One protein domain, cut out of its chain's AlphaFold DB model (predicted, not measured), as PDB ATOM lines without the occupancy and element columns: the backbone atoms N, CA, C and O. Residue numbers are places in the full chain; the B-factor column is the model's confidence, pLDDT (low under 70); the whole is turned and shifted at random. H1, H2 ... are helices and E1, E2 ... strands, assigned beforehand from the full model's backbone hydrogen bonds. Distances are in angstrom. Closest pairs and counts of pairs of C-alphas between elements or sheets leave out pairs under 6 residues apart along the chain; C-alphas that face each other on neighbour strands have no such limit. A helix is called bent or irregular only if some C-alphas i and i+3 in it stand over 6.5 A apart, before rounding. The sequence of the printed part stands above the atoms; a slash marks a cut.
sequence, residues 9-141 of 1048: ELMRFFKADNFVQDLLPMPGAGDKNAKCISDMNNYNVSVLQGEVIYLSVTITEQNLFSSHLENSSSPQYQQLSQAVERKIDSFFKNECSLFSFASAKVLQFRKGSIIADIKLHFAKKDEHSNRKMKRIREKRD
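Overview. This is residues 9 to 141 of the 1048 residues of an uncharacterized protein of Paramuricea clavata (UniProt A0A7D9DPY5). A strongly twisted sheet of three strands is covered on one face by one long helix, H4, and has no named helix on the other face; H5 sticks out past the sheet as an arm. Before the sheet comes a loosely placed stretch, with H1, a long loop of which residues 24 to 31 also stick out, and H2. The printed part has 133 residues, with five named helices and three named strands in the order H1 H2 E1 H3 H4 E2 E3 H5; the class is mixed, helices and strands, and the sheet runs E1 - E3 - E2, all antiparallel. The whole is loose, with a radius of gyration of the C-alphas of 17.5 A, and elongated, spanning 59 by 33 by 27 A.

Along the chain. H1 is residues 9 to 12, with C-alpha 9 at (219.760, 364.413, 293.371). H2, residues 32 to 42, is 16.5 A long. E1 is residues 52 to 58, 19.6 A. H3 is residues 67 to 70. H4, residues 75 to 95, begins at C-alpha 75 (231.458, 360.380, 326.159) and is 28.9 A long; it is neither bent nor irregular, but only just: C-alphas 92 and 95 are 6.0 A apart. E2, residues 101 to 110, measures 24.7 A and E3, residues 115 to 122, 21.8 A. H5, residues 127 to 141, is 20.7 A long and ends at C-alpha 141 (249.561, 353.681, 274.682).

Arrangement. E3 is the inner strand. E1 and E3 are antiparallel at 154 degrees, with N 55 and O 118 2.8 A apart, within hydrogen-bond range. E2 and E3 form a hairpin, antiparallel at 158 degrees, with N 105 and O 119 at 2.9 A. E1, H3 H4 and E2 make a split strand-helix-strand unit, two strands running the same way with E3 between them; its crossover is right-handed. H4 on one face gives two layers, helix over sheet: its height over the sheet is 8.4 A, it lies over E3 and E2, and it runs slantwise to the strands, at 33 degrees to E2 on the local plane. The closest C-alphas of H4 and E2, those of Glu 85 and Ala 104, are 5.4 A apart. H3 only grazes the sheet, with residues 68 to 70, and touches H4 only at the corner, C-alphas of Leu 69 and Tyr 77 being closest at 4.9 A. H2 and H4 are close but not clearly touching, C-alphas of Asn 33 and Glu 95 being closest at 5.5 A, and about perpendicular at 76 degrees. H1 and H5 touch no helix and are not on the sheet. Every O i to N i+4 pair is within hydrogen-bond range in H4 and H5, and 6 of 7 in H2; H1 and H3 are too short for such a pair.

Size, cuts and confidence. The C-alphas farthest apart, of Ser 67 and Asp 141, are 60.3 A apart. Residues 24 to 31 and 127 to 141 stand free; the body without them spans 41 by 30 by 21 A. The printed part has no cut, and the link from H1 to H2, 19 residues, is long. The mean pLDDT of the printed part is 74.8; residues 9 to 49, 61 to 63 and 130 are under 70.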
ATOM      1  N   GLU A   9     219.848 365.840 293.692       32.00
ATOM      2  CA  GLU A   9     219.760 364.413 293.371       32.00
ATOM      3  C   GLU A   9     220.695 363.569 294.252       32.00
ATOM      4  O   GLU A   9     220.277 362.531 294.758       32.00
ATOM      5  N   LEU A  10     221.899 364.075 294.558       34.25
ATOM      6  CA  LEU A  10     222.837 363.450 295.499       34.25
ATOM      7  C   LEU A  10     222.241 363.369 296.917       34.25
ATOM      8  O   LEU A  10     222.416 362.375 297.616       34.25
ATOM      9  N   MET A  11     221.486 364.394 297.332       36.75
ATOM     10  CA  MET A  11     220.814 364.414 298.638       36.75
ATOM     11  C   MET A  11     219.637 363.433 298.735       36.75
ATOM     12  O   MET A  11     219.347 362.957 299.830       36.75
ATOM     13  N   ARG A  12     218.975 363.076 297.622       32.59
ATOM     14  CA  ARG A  12     217.880 362.086 297.644       32.59
ATOM     15  C   ARG A  12     218.349 360.689 298.061       32.59
ATOM     16  O   ARG A  12     217.566 359.971 298.674       32.59
ATOM     17  N   PHE A  13     219.605 360.322 297.796       33.56
ATOM     18  CA  PHE A  13     220.162 359.024 298.199       33.56
ATOM     19  C   PHE A  13     220.336 358.863 299.716       33.56
ATOM     20  O   PHE A  13     220.299 357.740 300.205       33.56
ATOM     21  N   PHE A  14     220.465 359.958 300.475       42.09
ATOM     22  CA  PHE A  14     220.569 359.901 301.939       42.09
ATOM     23  C   PHE A  14     219.228 359.664 302.645       42.09
ATOM     24  O   PHE A  14     219.208 359.475 303.859       42.09
ATOM     25  N   LYS A  15     218.106 359.612 301.911       32.66
ATOM     26  CA  LYS A  15     216.817 359.163 302.451       32.66
ATOM     27  C   LYS A  15     216.716 357.632 302.421       32.66
ATOM     28  O   LYS A  15     215.838 357.066 301.774       32.66
ATOM     29  N   ALA A  16     217.663 356.982 303.093       32.88
ATOM     30  CA  ALA A  16     217.643 355.553 303.360       32.88
ATOM     31  C   ALA A  16     216.940 355.312 304.700       32.88
ATOM     32  O   ALA A  16     217.474 355.651 305.759       32.88
ATOM     33  N   ASP A  17     215.740 354.741 304.652       30.53
ATOM     34  CA  ASP A  17     215.076 354.242 305.852       30.53
ATOM     35  C   ASP A  17     215.929 353.098 306.456       30.53
ATOM     36  O   ASP A  17     216.455 352.265 305.714       30.53
ATOM     37  N   ASN A  18     216.071 353.069 307.789       38.84
ATOM     38  CA  ASN A  18     216.886 352.125 308.585       38.84
ATOM     39  C   ASN A  18     218.424 352.344 308.600       38.84
ATOM     40  O   ASN A  18     219.195 351.382 308.568       38.84
ATOM     41  N   PHE A  19     218.909 353.590 308.714       43.09
ATOM     42  CA  PHE A  19     220.352 353.879 308.875       43.09
ATOM     43  C   PHE A  19     220.991 353.249 310.136       43.09
ATOM     44  O   PHE A  19     222.206 353.032 310.148       43.09
ATOM     45  N   VAL A  20     220.214 352.958 311.192       41.38
ATOM     46  CA  VAL A  20     220.728 352.454 312.481       41.38
ATOM     47  C   VAL A  20     220.578 350.933 312.651       41.38
ATOM     48  O   VAL A  20     221.398 350.340 313.351       41.38
ATOM     49  N   GLN A  21     219.652 350.258 311.955       35.38
ATOM     50  CA  GLN A  21     219.618 348.780 311.964       35.38
ATOM     51  C   GLN A  21     220.890 348.157 311.351       35.38
ATOM     52  O   GLN A  21     221.400 347.164 311.871       35.38
ATOM     53  N   ASP A  22     221.491 348.806 310.346       41.06
ATOM     54  CA  ASP A  22     222.785 348.416 309.760       41.06
ATOM     55  C   ASP A  22     224.011 348.800 310.640       41.06
ATOM     56  O   ASP A  22     225.122 348.995 310.127       41.06
ATOM     57  N   LEU A  23     223.844 348.947 311.963       35.97
ATOM     58  CA  LEU A  23     224.953 348.999 312.934       35.97
ATOM     59  C   LEU A  23     225.373 347.607 313.447       35.97
ATOM     60  O   LEU A  23     226.387 347.500 314.138       35.97
ATOM     61  N   LEU A  24     224.649 346.546 313.077       29.03
ATOM     62  CA  LEU A  24     225.050 345.150 313.283       29.03
ATOM     63  C   LEU A  24     225.383 344.481 311.931       29.03
ATOM     64  O   LEU A  24     224.714 344.754 310.934       29.03
ATOM     65  N   PRO A  25     226.416 343.621 311.849       28.33
ATOM     66  CA  PRO A  25     226.889 343.090 310.571       28.33
ATOM     67  C   PRO A  25     225.996 341.963 310.022       28.33
ATOM     68  O   PRO A  25     225.922 340.883 310.605       28.33
ATOM     69  N   MET A  26     225.401 342.187 308.846       28.81
ATOM     70  CA  MET A  26     224.694 341.176 308.046       28.81
ATOM     71  C   MET A  26     225.404 340.949 306.694       28.81
ATOM     72  O   MET A  26     225.652 341.916 305.971       28.81
ATOM     73  N   PRO A  27     225.743 339.701 306.311       31.92
ATOM     74  CA  PRO A  27     226.459 339.423 305.066       31.92
ATOM     75  C   PRO A  27     225.507 339.173 303.879       31.92
ATOM     76  O   PRO A  27     224.965 338.078 303.744       31.92
ATOM     77  N   GLY A  28     225.355 340.141 302.966       38.69
ATOM     78  CA  GLY A  28     224.679 339.887 301.679       38.69
ATOM     79  C   GLY A  28     224.097 341.102 300.951       38.69
ATOM     80  O   GLY A  28     222.882 341.260 300.904       38.69
ATOM     81  N   ALA A  29     224.937 341.933 300.323       39.88
ATOM     82  CA  ALA A  29     224.483 343.060 299.493       39.88
ATOM     83  C   ALA A  29     225.371 343.255 298.246       39.88
ATOM     84  O   ALA A  29     226.224 344.137 298.211       39.88
ATOM     85  N   GLY A  30     225.190 342.416 297.218       39.53
ATOM     86  CA  GLY A  30     225.995 342.472 295.987       39.53
ATOM     87  C   GLY A  30     225.656 343.652 295.066       39.53
ATOM     88  O   GLY A  30     226.535 344.422 294.683       39.53
ATOM     89  N   ASP A  31     224.375 343.818 294.727       47.09
ATOM     90  CA  ASP A  31     223.971 344.648 293.578       47.09
ATOM     91  C   ASP A  31     223.889 346.159 293.857       47.09
ATOM     92  O   ASP A  31     223.904 346.966 292.927       47.09
ATOM     93  N   LYS A  32     223.837 346.579 295.131       50.47
ATOM     94  CA  LYS A  32     223.729 348.006 295.501       50.47
ATOM     95  C   LYS A  32     224.971 348.814 295.087       50.47
ATOM     96  O   LYS A  32     224.846 349.958 294.650       50.47
ATOM     97  N   ASN A  33     226.154 348.201 295.161       50.59
ATOM     98  CA  ASN A  33     227.447 348.869 294.959       50.59
ATOM     99  C   ASN A  33     227.622 349.387 293.523       50.59
ATOM    100  O   ASN A  33     228.144 350.483 293.308       50.59
ATOM    101  N   ALA A  34     227.118 348.643 292.532       47.81
ATOM    102  CA  ALA A  34     227.181 349.038 291.127       47.81
ATOM    103  C   ALA A  34     226.490 350.389 290.863       47.81
ATOM    104  O   ALA A  34     226.951 351.150 290.011       47.81
ATOM    105  N   LYS A  35     225.428 350.714 291.620       54.53
ATOM    106  CA  LYS A  35     224.654 351.943 291.423       54.53
ATOM    107  C   LYS A  35     225.309 353.190 292.024       54.53
ATOM    108  O   LYS A  35     225.293 354.233 291.374       54.53
ATOM    109  N   CYS A  36     225.937 353.118 293.208       51.59
ATOM    110  CA  CYS A  36     226.689 354.292 293.689       51.59
ATOM    111  C   CYS A  36     227.818 354.638 292.706       51.59
ATOM    112  O   CYS A  36     228.037 355.803 292.382       51.59
ATOM    113  N   ILE A  37     228.477 353.608 292.165       50.56
ATOM    114  CA  ILE A  37     229.556 353.751 291.188       50.56
ATOM    115  C   ILE A  37     229.041 354.312 289.848       50.56
ATOM    116  O   ILE A  37     229.703 355.191 289.297       50.56
ATOM    117  N   SER A  38     227.892 353.879 289.311       46.31
ATOM    118  CA  SER A  38     227.356 354.466 288.067       46.31
ATOM    119  C   SER A  38     226.985 355.936 288.236       46.31
ATOM    120  O   SER A  38     227.341 356.771 287.402       46.31
ATOM    121  N   ASP A  39     226.299 356.261 289.329       52.50
ATOM    122  CA  ASP A  39     225.642 357.555 289.475       52.50
ATOM    123  C   ASP A  39     226.650 358.629 289.921       52.50
ATOM    124  O   ASP A  39     226.616 359.745 289.404       52.50
ATOM    125  N   MET A  40     227.639 358.278 290.759       50.34
ATOM    126  CA  MET A  40     228.774 359.156 291.088       50.34
ATOM    127  C   MET A  40     229.693 359.413 289.887       50.34
ATOM    128  O   MET A  40     230.121 360.548 289.709       50.34
ATOM    129  N   ASN A  41     229.994 358.412 289.043       44.94
ATOM    130  CA  ASN A  41     230.896 358.599 287.889       44.94
ATOM    131  C   ASN A  41     230.296 359.458 286.760       44.94
ATOM    132  O   ASN A  41     231.045 359.964 285.924       44.94
ATOM    133  N   ASN A  42     228.971 359.636 286.725       42.12
ATOM    134  CA  ASN A  42     228.320 360.589 285.821       42.12
ATOM    135  C   ASN A  42     228.523 362.049 286.266       42.12
ATOM    136  O   ASN A  42     228.523 362.954 285.430       42.12
ATOM    137  N   TYR A  43     228.747 362.288 287.562       44.06
ATOM    138  CA  TYR A  43     229.304 363.550 288.038       44.06
ATOM    139  C   TYR A  43     230.821 363.537 287.843       44.06
ATOM    140  O   TYR A  43     231.492 362.517 287.981       44.06
ATOM    141  N   ASN A  44     231.403 364.690 287.511       42.03
ATOM    142  CA  ASN A  44     232.832 364.758 287.231       42.03
ATOM    143  C   ASN A  44     233.638 364.792 288.543       42.03
ATOM    144  O   ASN A  44     234.097 365.849 288.972       42.03
ATOM    145  N   VAL A  45     233.805 363.628 289.190       48.88
ATOM    146  CA  VAL A  45     234.478 363.434 290.499       48.88
ATOM    147  C   VAL A  45     235.889 364.046 290.541       48.88
ATOM    148  O   VAL A  45     236.420 364.333 291.612       48.88
ATOM    149  N   SER A  46     236.498 364.333 289.384       49.25
ATOM    150  CA  SER A  46     237.745 365.095 289.316       49.25
ATOM    151  C   SER A  46     237.647 366.535 289.837       49.25
ATOM    152  O   SER A  46     238.695 367.135 290.036       49.25
ATOM    153  N   VAL A  47     236.460 367.113 290.026       55.78
ATOM    154  CA  VAL A  47     236.309 368.492 290.527       55.78
ATOM    155  C   VAL A  47     236.592 368.586 292.032       55.78
ATOM    156  O   VAL A  47     237.321 369.478 292.445       55.78
ATOM    157  N   LEU A  48     236.136 367.611 292.829       59.09
ATOM    158  CA  LEU A  48     236.114 367.661 294.304       59.09
ATOM    159  C   LEU A  48     237.497 367.469 294.984       59.09
ATOM    160  O   LEU A  48     237.600 366.884 296.059       59.09
ATOM    161  N   GLN A  49     238.603 367.863 294.346       68.62
ATOM    162  CA  GLN A  49     239.969 367.540 294.784       68.62
ATOM    163  C   GLN A  49     240.530 368.574 295.768       68.62
ATOM    164  O   GLN A  49     240.993 369.641 295.367       68.62
ATOM    165  N   GLY A  50     240.589 368.226 297.055       76.12
ATOM    166  CA  GLY A  50     240.998 369.167 298.106       76.12
ATOM    167  C   GLY A  50     239.875 370.108 298.548       76.12
ATOM    168  O   GLY A  50     240.119 371.001 299.357       76.12
ATOM    169  N   GLU A  51     238.665 369.905 298.027       85.19
ATOM    170  CA  GLU A  51     237.466 370.589 298.492       85.19
ATOM    171  C   GLU A  51     237.001 370.030 299.844       85.19
ATOM    172  O   GLU A  51     237.305 368.900 300.245       85.19
ATOM    173  N   VAL A  52     236.240 370.858 300.551       89.31
ATOM    174  CA  VAL A  52     235.620 370.543 301.834       89.31
ATOM    175  C   VAL A  52     234.117 370.663 301.641       89.31
ATOM    176  O   VAL A  52     233.620 371.759 301.386       89.31
ATOM    177  N   ILE A  53     233.395 369.552 301.774       91.75
ATOM    178  CA  ILE A  53     231.936 369.534 301.628       91.75
ATOM    179  C   ILE A  53     231.310 369.442 303.015       91.75
ATOM    180  O   ILE A  53     231.625 368.536 303.786       91.75
ATOM    181  N   TYR A  54     230.403 370.364 303.319       91.38
ATOM    182  CA  TYR A  54     229.593 370.322 304.532       91.38
ATOM    183  C   TYR A  54     228.265 369.618 304.226       91.38
ATOM    184  O   TYR A  54     227.548 369.985 303.294       91.38
ATOM    185  N   LEU A  55     227.961 368.578 304.997       92.88
ATOM    186  CA  LEU A  55     226.760 367.752 304.913       92.88
ATOM    187  C   LEU A  55     226.003 367.848 306.245       92.88
ATOM    188  O   LEU A  55     226.611 368.047 307.291       92.88
ATOM    189  N   SER A  56     224.684 367.686 306.226       91.31
ATOM    190  CA  SER A  56     223.854 367.668 307.435       91.31
ATOM    191  C   SER A  56     222.950 366.438 307.373       91.31
ATOM    192  O   SER A  56     222.121 366.330 306.468       91.31
ATOM    193  N   VAL A  57     223.166 365.475 308.271       92.88
ATOM    194  CA  VAL A  57     222.527 364.148 308.262       92.88
ATOM    195  C   VAL A  57     221.601 364.023 309.464       92.88
ATOM    196  O   VAL A  57     222.029 364.141 310.606       92.88
ATOM    197  N   THR A  58     220.318 363.779 309.205       91.25
ATOM    198  CA  THR A  58     219.297 363.559 310.239       91.25
ATOM    199  C   THR A  58     219.315 362.094 310.666       91.25
ATOM    200  O   THR A  58     219.044 361.225 309.841       91.25
ATOM    201  N   ILE A  59     219.615 361.805 311.934       91.50
ATOM    202  CA  ILE A  59     219.554 360.444 312.481       91.50
ATOM    203  C   ILE A  59     218.143 360.241 313.046       91.50
ATOM    204  O   ILE A  59     217.753 360.864 314.031       91.50
ATOM    205  N   THR A  60     217.342 359.414 312.373       74.00
ATOM    206  CA  THR A  60     215.878 359.364 312.551       74.00
ATOM    207  C   THR A  60     215.375 358.354 313.586       74.00
ATOM    208  O   THR A  60     214.199 358.397 313.945       74.00
ATOM    209  N   GLU A  61     216.224 357.460 314.099       66.44
ATOM    210  CA  GLU A  61     215.791 356.365 314.981       66.44
ATOM    211  C   GLU A  61     215.706 356.781 316.469       66.44
ATOM    212  O   GLU A  61     216.610 356.569 317.275       66.44
ATOM    213  N   GLN A  62     214.545 357.368 316.790       48.19
ATOM    214  CA  GLN A  62     213.802 357.395 318.068       48.19
ATOM    215  C   GLN A  62     214.435 357.969 319.349       48.19
ATOM    216  O   GLN A  62     213.684 358.347 320.248       48.19
ATOM    217  N   ASN A  63     215.755 358.094 319.474       57.03
ATOM    218  CA  ASN A  63     216.348 358.669 320.684       57.03
ATOM    219  C   ASN A  63     216.125 360.187 320.761       57.03
ATOM    220  O   ASN A  63     216.527 360.937 319.869       57.03
ATOM    221  N   LEU A  64     215.528 360.643 321.867       73.12
ATOM    222  CA  LEU A  64     215.469 362.062 322.215       73.12
ATOM    223  C   LEU A  64     216.890 362.629 322.296       73.12
ATOM    224  O   LEU A  64     217.784 362.025 322.895       73.12
ATOM    225  N   PHE A  65     217.094 363.808 321.711       86.00
ATOM    226  CA  PHE A  65     218.378 364.496 321.750       86.00
ATOM    227  C   PHE A  65     218.773 364.803 323.207       86.00
ATOM    228  O   PHE A  65     218.156 365.639 323.867       86.00
ATOM    229  N   SER A  66     219.797 364.112 323.710       90.75
ATOM    230  CA  SER A  66     220.328 364.319 325.060       90.75
ATOM    231  C   SER A  66     221.177 365.589 325.124       90.75
ATOM    232  O   SER A  66     221.962 365.849 324.216       90.75
ATOM    233  N   SER A  67     221.108 366.328 326.235       92.75
ATOM    234  CA  SER A  67     221.979 367.485 326.500       92.75
ATOM    235  C   SER A  67     223.473 367.136 326.491       92.75
ATOM    236  O   SER A  67     224.308 367.990 326.198       92.75
ATOM    237  N   HIS A  68     223.842 365.868 326.710       94.38
ATOM    238  CA  HIS A  68     225.222 365.412 326.525       94.38
ATOM    239  C   HIS A  68     225.711 365.576 325.072       94.38
ATOM    240  O   HIS A  68     226.900 365.811 324.867       94.38
ATOM    241  N   LEU A  69     224.826 365.524 324.069       94.31
ATOM    242  CA  LEU A  69     225.170 365.735 322.655       94.31
ATOM    243  C   LEU A  69     225.417 367.213 322.295       94.31
ATOM    244  O   LEU A  69     225.873 367.490 321.189       94.31
ATOM    245  N   GLU A  70     225.170 368.154 323.211       92.75
ATOM    246  CA  GLU A  70     225.564 369.567 323.061       92.75
ATOM    247  C   GLU A  70     227.041 369.783 323.414       92.75
ATOM    248  O   GLU A  70     227.682 370.702 322.909       92.75
ATOM    249  N   ASN A  71     227.598 368.926 324.274       94.62
ATOM    250  CA  ASN A  71     228.978 369.012 324.728       94.62
ATOM    251  C   ASN A  71     229.861 368.045 323.928       94.62
ATOM    252  O   ASN A  71     229.829 366.835 324.155       94.62
ATOM    253  N   SER A  72     230.706 368.585 323.047       95.31
ATOM    254  CA  SER A  72     231.656 367.819 322.225       95.31
ATOM    255  C   SER A  72     232.695 367.016 323.024       95.31
ATOM    256  O   SER A  72     233.291 366.068 322.505       95.31
ATOM    257  N   SER A  73     232.880 367.345 324.304       95.50
ATOM    258  CA  SER A  73     233.739 366.617 325.243       95.50
ATOM    259  C   SER A  73     233.021 365.486 325.990       95.50
ATOM    260  O   SER A  73     233.667 364.791 326.770       95.50
ATOM    261  N   SER A  74     231.709 365.281 325.801       97.44
ATOM    262  CA  SER A  74     230.992 364.199 326.487       97.44
ATOM    263  C   SER A  74     231.308 362.822 325.878       97.44
ATOM    264  O   SER A  74     231.483 362.709 324.657       97.44
ATOM    265  N   PRO A  75     231.317 361.739 326.681       96.50
ATOM    266  CA  PRO A  75     231.458 360.380 326.159       96.50
ATOM    267  C   PRO A  75     230.380 360.028 325.125       96.50
ATOM    268  O   PRO A  75     230.680 359.394 324.117       96.50
ATOM    269  N   GLN A  76     229.139 360.482 325.336       94.38
ATOM    270  CA  GLN A  76     228.007 360.240 324.439       94.38
ATOM    271  C   GLN A  76     228.211 360.919 323.079       94.38
ATOM    272  O   GLN A  76     228.004 360.287 322.042       94.38
ATOM    273  N   TYR A  77     228.665 362.180 323.071       96.56
ATOM    274  CA  TYR A  77     229.026 362.883 321.840       96.56
ATOM    275  C   TYR A  77     230.140 362.136 321.114       96.56
ATOM    276  O   TYR A  77     230.010 361.849 319.928       96.56
ATOM    277  N   GLN A  78     231.230 361.797 321.807       97.38
ATOM    278  CA  GLN A  78     232.404 361.185 321.181       97.38
ATOM    279  C   GLN A  78     232.092 359.803 320.598       97.38
ATOM    280  O   GLN A  78     232.497 359.513 319.472       97.38
ATOM    281  N   GLN A  79     231.322 358.975 321.309       96.19
ATOM    282  CA  GLN A  79     230.876 357.669 320.819       96.19
ATOM    283  C   GLN A  79     229.990 357.798 319.572       96.19
ATOM    284  O   GLN A  79     230.226 357.095 318.586       96.19
ATOM    285  N   LEU A  80     229.013 358.714 319.578       95.50
ATOM    286  CA  LEU A  80     228.127 358.928 318.430       95.50
ATOM    287  C   LEU A  80     228.873 359.559 317.244       95.50
ATOM    288  O   LEU A  80     228.702 359.106 316.114       95.50
ATOM    289  N   SER A  81     229.750 360.536 317.498       96.69
ATOM    290  CA  SER A  81     230.644 361.164 316.512       96.69
ATOM    291  C   SER A  81     231.453 360.094 315.789       96.69
ATOM    292  O   SER A  81     231.334 359.947 314.577       96.69
ATOM    293  N   GLN A  82     232.172 359.255 316.539       97.19
ATOM    294  CA  GLN A  82     232.976 358.170 315.980       97.19
ATOM    295  C   GLN A  82     232.133 357.100 315.275       97.19
ATOM    296  O   GLN A  82     232.630 356.445 314.362       97.19
ATOM    297  N   ALA A  83     230.891 356.842 315.697       96.19
ATOM    298  CA  ALA A  83     229.999 355.899 315.016       96.19
ATOM    299  C   ALA A  83     229.540 356.436 313.650       96.19
ATOM    300  O   ALA A  83     229.663 355.735 312.644       96.19
ATOM    301  N   VAL A  84     229.087 357.692 313.605       96.06
ATOM    302  CA  VAL A  84     228.677 358.392 312.378       96.06
ATOM    303  C   VAL A  84     229.860 358.540 311.420       96.06
ATOM    304  O   VAL A  84     229.746 358.169 310.253       96.06
ATOM    305  N   GLU A  85     231.015 358.991 311.914       97.06
ATOM    306  CA  GLU A  85     232.258 359.101 311.141       97.06
ATOM    307  C   GLU A  85     232.651 357.757 310.528       97.06
ATOM    308  O   GLU A  85     232.809 357.684 309.316       97.06
ATOM    309  N   ARG A  86     232.721 356.669 311.313       96.62
ATOM    310  CA  ARG A  86     233.067 355.329 310.794       96.62
ATOM    311  C   ARG A  86     232.072 354.805 309.758       96.62
ATOM    312  O   ARG A  86     232.500 354.181 308.788       96.62
ATOM    313  N   LYS A  87     230.765 355.034 309.937       95.62
ATOM    314  CA  LYS A  87     229.733 354.593 308.980       95.62
ATOM    315  C   LYS A  87     229.854 355.354 307.654       95.62
ATOM    316  O   LYS A  87     229.827 354.727 306.599       95.62
ATOM    317  N   ILE A  88     230.075 356.670 307.704       95.81
ATOM    318  CA  ILE A  88     230.283 357.521 306.518       95.81
ATOM    319  C   ILE A  88     231.622 357.211 305.832       95.81
ATOM    320  O   ILE A  88     231.671 357.101 304.607       95.81
ATOM    321  N   ASP A  89     232.694 357.009 306.602       95.44
ATOM    322  CA  ASP A  89     233.998 356.600 306.079       95.44
ATOM    323  C   ASP A  89     233.909 355.251 305.362       95.44
ATOM    324  O   ASP A  89     234.414 355.121 304.249       95.44
ATOM    325  N   SER A  90     233.234 354.263 305.963       94.56
ATOM    326  CA  SER A  90     232.986 352.964 305.333       94.56
ATOM    327  C   SER A  90     232.193 353.112 304.035       94.56
ATOM    328  O   SER A  90     232.591 352.552 303.018       94.56
ATOM    329  N   PHE A  91     231.114 353.897 304.039       95.00
ATOM    330  CA  PHE A  91     230.276 354.114 302.861       95.00
ATOM    331  C   PHE A  91     231.075 354.705 301.683       95.00
ATOM    332  O   PHE A  91     231.112 354.133 300.590       95.00
ATOM    333  N   PHE A  92     231.795 355.811 301.898       94.38
ATOM    334  CA  PHE A  92     232.539 356.461 300.814       94.38
ATOM    335  C   PHE A  92     233.789 355.689 300.367       94.38
ATOM    336  O   PHE A  92     234.118 355.727 299.177       94.38
ATOM    337  N   LYS A  93     234.473 354.978 301.278       92.88
ATOM    338  CA  LYS A  93     235.688 354.206 300.960       92.88
ATOM    339  C   LYS A  93     235.376 352.841 300.344       92.88
ATOM    340  O   LYS A  93     236.036 352.467 299.380       92.88
ATOM    341  N   ASN A  94     234.379 352.124 300.866       91.19
ATOM    342  CA  ASN A  94     234.102 350.732 300.499       91.19
ATOM    343  C   ASN A  94     232.987 350.604 299.448       91.19
ATOM    344  O   ASN A  94     233.164 349.894 298.463       91.19
ATOM    345  N   GLU A  95     231.850 351.286 299.629       91.44
ATOM    346  CA  GLU A  95     230.666 351.099 298.769       91.44
ATOM    347  C   GLU A  95     230.739 351.964 297.505       91.44
ATOM    348  O   GLU A  95     230.572 351.470 296.390       91.44
ATOM    349  N   CYS A  96     231.051 353.254 297.660       85.19
ATOM    350  CA  CYS A  96     231.120 354.202 296.543       85.19
ATOM    351  C   CYS A  96     232.523 354.347 295.921       85.19
ATOM    352  O   CYS A  96     232.658 355.003 294.890       85.19
ATOM    353  N   SER A  97     233.560 353.740 296.518       88.19
ATOM    354  CA  SER A  97     234.947 353.732 296.009       88.19
ATOM    355  C   SER A  97     235.493 355.122 295.619       88.19
ATOM    356  O   SER A  97     236.204 355.270 294.620       88.19
ATOM    357  N   LEU A  98     235.160 356.174 296.380       88.62
ATOM    358  CA  LEU A  98     235.578 357.539 296.053       88.62
ATOM    359  C   LEU A  98     237.067 357.737 296.363       88.62
ATOM    360  O   LEU A  98     237.439 358.143 297.458       88.62
ATOM    361  N   PHE A  99     237.931 357.509 295.368       82.19
ATOM    362  CA  PHE A  99     239.395 357.636 295.477       82.19
ATOM    363  C   PHE A  99     239.906 359.006 295.963       82.19
ATOM    364  O   PHE A  99     241.069 359.119 296.345       82.19
ATOM    365  N   SER A 100     239.079 360.055 295.913       92.38
ATOM    366  CA  SER A 100     239.390 361.378 296.456       92.38
ATOM    367  C   SER A 100     238.938 361.576 297.906       92.38
ATOM    368  O   SER A 100     239.330 362.566 298.504       92.38
ATOM    369  N   PHE A 101     238.129 360.701 298.501       94.94
ATOM    370  CA  PHE A 101     237.631 360.876 299.867       94.94
ATOM    371  C   PHE A 101     238.698 360.495 300.909       94.94
ATOM    372  O   PHE A 101     239.226 359.384 300.891       94.94
ATOM    373  N   ALA A 102     239.009 361.410 301.833       95.56
ATOM    374  CA  ALA A 102     240.005 361.195 302.884       95.56
ATOM    375  C   ALA A 102     239.361 360.781 304.215       95.56
ATOM    376  O   ALA A 102     239.728 359.745 304.777       95.56
ATOM    377  N   SER A 103     238.413 361.579 304.713       96.62
ATOM    378  CA  SER A 103     237.710 361.334 305.977       96.62
ATOM    379  C   SER A 103     236.451 362.189 306.124       96.62
ATOM    380  O   SER A 103     236.365 363.303 305.604       96.62
ATOM    381  N   ALA A 104     235.493 361.696 306.901       97.50
ATOM    382  CA  ALA A 104     234.442 362.494 307.512       97.50
ATOM    383  C   ALA A 104     234.867 362.957 308.915       97.50
ATOM    384  O   ALA A 104     235.617 362.271 309.609       97.50
ATOM    385  N   LYS A 105     234.359 364.114 309.346       97.50
ATOM    386  CA  LYS A 105     234.404 364.565 310.741       97.50
ATOM    387  C   LYS A 105     233.072 365.196 311.138       97.50
ATOM    388  O   LYS A 105     232.617 366.102 310.444       97.50
ATOM    389  N   VAL A 106     232.468 364.781 312.249       97.62
ATOM    390  CA  VAL A 106     231.298 365.470 312.819       97.62
ATOM    391  C   VAL A 106     231.766 366.744 313.529       97.62
ATOM    392  O   VAL A 106     232.736 366.751 314.288       97.62
ATOM    393  N   LEU A 107     231.085 367.851 313.240       96.44
ATOM    394  CA  LEU A 107     231.352 369.172 313.805       96.44
ATOM    395  C   LEU A 107     230.525 369.426 315.064       96.44
ATOM    396  O   LEU A 107     231.044 369.980 316.029       96.44
ATOM    397  N   GLN A 108     229.253 369.031 315.020       95.62
ATOM    398  CA  GLN A 108     228.270 369.175 316.091       95.62
ATOM    399  C   GLN A 108     227.076 368.241 315.843       95.62
ATOM    400  O   GLN A 108     226.812 367.851 314.700       95.62
ATOM    401  N   PHE A 109     226.306 367.960 316.896       96.00
ATOM    402  CA  PHE A 109     224.936 367.458 316.779       96.00
ATOM    403  C   PHE A 109     223.958 368.570 317.172       96.00
ATOM    404  O   PHE A 109     224.174 369.265 318.163       96.00
ATOM    405  N   ARG A 110     222.862 368.730 316.425       91.50
ATOM    406  CA  ARG A 110     221.804 369.711 316.714       91.50
ATOM    407  C   ARG A 110     220.514 369.064 317.213       91.50
ATOM    408  O   ARG A 110     220.145 367.966 316.788       91.50
ATOM    409  N   LYS A 111     219.829 369.804 318.095       85.50
ATOM    410  CA  LYS A 111     218.522 369.484 318.690       85.50
ATOM    411  C   LYS A 111     217.465 369.176 317.622       85.50
ATOM    412  O   LYS A 111     217.435 369.805 316.568       85.50
ATOM    413  N   GLY A 112     216.596 368.211 317.922       77.31
ATOM    414  CA  GLY A 112     215.621 367.630 316.991       77.31
ATOM    415  C   GLY A 112     215.885 366.137 316.779       77.31
ATOM    416  O   GLY A 112     216.380 365.465 317.684       77.31
ATOM    417  N   SER A 113     215.590 365.621 315.583       76.81
ATOM    418  CA  SER A 113     215.962 364.265 315.144       76.81
ATOM    419  C   SER A 113     217.473 364.177 314.882       76.81
ATOM    420  O   SER A 113     217.901 364.242 313.731       76.81
ATOM    421  N   ILE A 114     218.246 364.155 315.979       90.19
ATOM    422  CA  ILE A 114     219.717 364.179 316.108       90.19
ATOM    423  C   ILE A 114     220.430 364.476 314.780       90.19
ATOM    424  O   ILE A 114     220.821 363.577 314.034       90.19
ATOM    425  N   ILE A 115     220.568 365.766 314.468       92.44
ATOM    426  CA  ILE A 115     221.122 366.213 313.188       92.44
ATOM    427  C   ILE A 115     222.635 366.355 313.333       92.44
ATOM    428  O   ILE A 115     223.105 367.261 314.019       92.44
ATOM    429  N   ALA A 116     223.392 365.470 312.694       95.81
ATOM    430  CA  ALA A 116     224.845 365.525 312.628       95.81
ATOM    431  C   ALA A 116     225.285 366.467 311.499       95.81
ATOM    432  O   ALA A 116     225.020 366.193 310.327       95.81
ATOM    433  N   ASP A 117     225.988 367.549 311.829       94.00
ATOM    434  CA  ASP A 117     226.656 368.376 310.821       94.00
ATOM    435  C   ASP A 117     228.074 367.846 310.607       94.00
ATOM    436  O   ASP A 117     228.870 367.751 311.541       94.00
ATOM    437  N   ILE A 118     228.381 367.453 309.374       96.88
ATOM    438  CA  ILE A 118     229.552 366.656 309.008       96.88
ATOM    439  C   ILE A 118     230.383 367.399 307.968       96.88
ATOM    440  O   ILE A 118     229.878 367.877 306.953       96.88
ATOM    441  N   LYS A 119     231.692 367.430 308.190       95.25
ATOM    442  CA  LYS A 119     232.703 367.944 307.275       95.25
ATOM    443  C   LYS A 119     233.365 366.779 306.547       95.25
ATOM    444  O   LYS A 119     234.116 366.013 307.150       95.25
ATOM    445  N   LEU A 120     233.086 366.641 305.257       96.50
ATOM    446  CA  LEU A 120     233.735 365.677 304.376       96.50
ATOM    447  C   LEU A 120     235.011 366.310 303.813       96.50
ATOM    448  O   LEU A 120     234.961 367.319 303.107       96.50
ATOM    449  N   HIS A 121     236.155 365.716 304.137       93.56
ATOM    450  CA  HIS A 121     237.453 366.090 303.596       93.56
ATOM    451  C   HIS A 121     237.786 365.211 302.393       93.56
ATOM    452  O   HIS A 121     237.909 363.989 302.516       93.56
ATOM    453  N   PHE A 122     238.011 365.841 301.243       94.25
ATOM    454  CA  PHE A 122     238.554 365.169 300.072       94.25
ATOM    455  C   PHE A 122     240.055 365.447 299.971       94.25
ATOM    456  O   PHE A 122     240.510 366.585 300.080       94.25
ATOM    457  N   ALA A 123     240.850 364.397 299.780       90.38
ATOM    458  CA  ALA A 123     242.277 364.495 299.544       90.38
ATOM    459  C   ALA A 123     242.539 365.381 298.318       90.38
ATOM    460  O   ALA A 123     242.062 365.108 297.211       90.38
ATOM    461  N   LYS A 124     243.351 366.428 298.500       85.50
ATOM    462  CA  LYS A 124     243.943 367.142 297.368       85.50
ATOM    463  C   LYS A 124     244.810 366.140 296.616       85.50
ATOM    464  O   LYS A 124     245.800 365.658 297.163       85.50
ATOM    465  N   LYS A 125     244.395 365.797 295.396       77.06
ATOM    466  CA  LYS A 125     244.973 364.696 294.626       77.06
ATOM    467  C   LYS A 125     246.477 364.877 294.502       77.06
ATOM    468  O   LYS A 125     246.952 365.889 293.983       77.06
ATOM    469  N   ASP A 126     247.215 363.893 294.989       72.12
ATOM    470  CA  ASP A 126     248.658 363.963 295.034       72.12
ATOM    471  C   ASP A 126     249.203 363.965 293.602       72.12
ATOM    472  O   ASP A 126     248.992 363.050 292.796       72.12
ATOM    473  N   GLU A 127     249.909 365.042 293.257       74.56
ATOM    474  CA  GLU A 127     250.412 365.228 291.898       74.56
ATOM    475  C   GLU A 127     251.362 364.085 291.497       74.56
ATOM    476  O   GLU A 127     251.482 363.741 290.322       74.56
ATOM    477  N   HIS A 128     251.972 363.430 292.491       73.31
ATOM    478  CA  HIS A 128     252.800 362.246 292.329       73.31
ATOM    479  C   HIS A 128     252.019 361.033 291.792       73.31
ATOM    480  O   HIS A 128     252.424 360.481 290.767       73.31
ATOM    481  N   SER A 129     250.890 360.625 292.389       70.94
ATOM    482  CA  SER A 129     250.063 359.538 291.835       70.94
ATOM    483  C   SER A 129     249.401 359.925 290.517       70.94
ATOM    484  O   SER A 129     249.255 359.073 289.643       70.94
ATOM    485  N   ASN A 130     249.089 361.209 290.307       69.38
ATOM    486  CA  ASN A 130     248.685 361.733 288.997       69.38
ATOM    487  C   ASN A 130     249.782 361.486 287.938       69.38
ATOM    488  O   ASN A 130     249.516 360.863 286.910       69.38
ATOM    489  N   ARG A 131     251.034 361.885 288.209       80.06
ATOM    490  CA  ARG A 131     252.203 361.635 287.341       80.06
ATOM    491  C   ARG A 131     252.480 360.132 287.166       80.06
ATOM    492  O   ARG A 131     252.814 359.704 286.064       80.06
ATOM    493  N   LYS A 132     252.298 359.311 288.206       83.12
ATOM    494  CA  LYS A 132     252.438 357.841 288.162       83.12
ATOM    495  C   LYS A 132     251.382 357.196 287.258       83.12
ATOM    496  O   LYS A 132     251.734 356.407 286.389       83.12
ATOM    497  N   MET A 133     250.111 357.574 287.400       71.44
ATOM    498  CA  MET A 133     249.016 357.093 286.546       71.44
ATOM    499  C   MET A 133     249.128 357.596 285.105       71.44
ATOM    500  O   MET A 133     248.823 356.839 284.186       71.44
ATOM    501  N   LYS A 134     249.618 358.825 284.887       89.62
ATOM    502  CA  LYS A 134     249.932 359.352 283.549       89.62
ATOM    503  C   LYS A 134     250.993 358.483 282.862       89.62
ATOM    504  O   LYS A 134     250.697 357.926 281.812       89.62
ATOM    505  N   ARG A 135     252.122 358.211 283.534       90.94
ATOM    506  CA  ARG A 135     253.172 357.286 283.054       90.94
ATOM    507  C   ARG A 135     252.670 355.864 282.785       90.94
ATOM    508  O   ARG A 135     253.180 355.203 281.887       90.94
ATOM    509  N   ILE A 136     251.699 355.370 283.556       89.25
ATOM    510  CA  ILE A 136     251.092 354.044 283.339       89.25
ATOM    511  C   ILE A 136     250.193 354.034 282.093       89.25
ATOM    512  O   ILE A 136     250.177 353.030 281.385       89.25
ATOM    513  N   ARG A 137     249.473 355.127 281.804       88.00
ATOM    514  CA  ARG A 137     248.706 355.278 280.554       88.00
ATOM    515  C   ARG A 137     249.638 355.419 279.355       88.00
ATOM    516  O   ARG A 137     249.564 354.588 278.464       88.00
ATOM    517  N   GLU A 138     250.602 356.336 279.421       95.00
ATOM    518  CA  GLU A 138     251.631 356.542 278.389       95.00
ATOM    519  C   GLU A 138     252.323 355.218 278.017       95.00
ATOM    520  O   GLU A 138     252.330 354.831 276.854       95.00
ATOM    521  N   LYS A 139     252.766 354.427 279.009       93.75
ATOM    522  CA  LYS A 139     253.346 353.094 278.763       93.75
ATOM    523  C   LYS A 139     252.392 352.074 278.130       93.75
ATOM    524  O   LYS A 139     252.877 351.171 277.455       93.75
ATOM    525  N   ARG A 140     251.072 352.162 278.344       90.12
ATOM    526  CA  ARG A 140     250.095 351.312 277.636       90.12
ATOM    527  C   ARG A 140     249.898 351.782 276.203       90.12
ATOM    528  O   ARG A 140     249.881 350.948 275.309       90.12
ATOM    529  N   ASP A 141     249.782 353.087 275.998       92.31
ATOM    530  CA  ASP A 141     249.561 353.681 274.682       92.31
ATOM    531  C   ASP A 141     250.780 353.445 273.774       92.31
ATOM    532  O   ASP A 141     250.632 353.142 272.593       92.31
TER     533      ASP A 141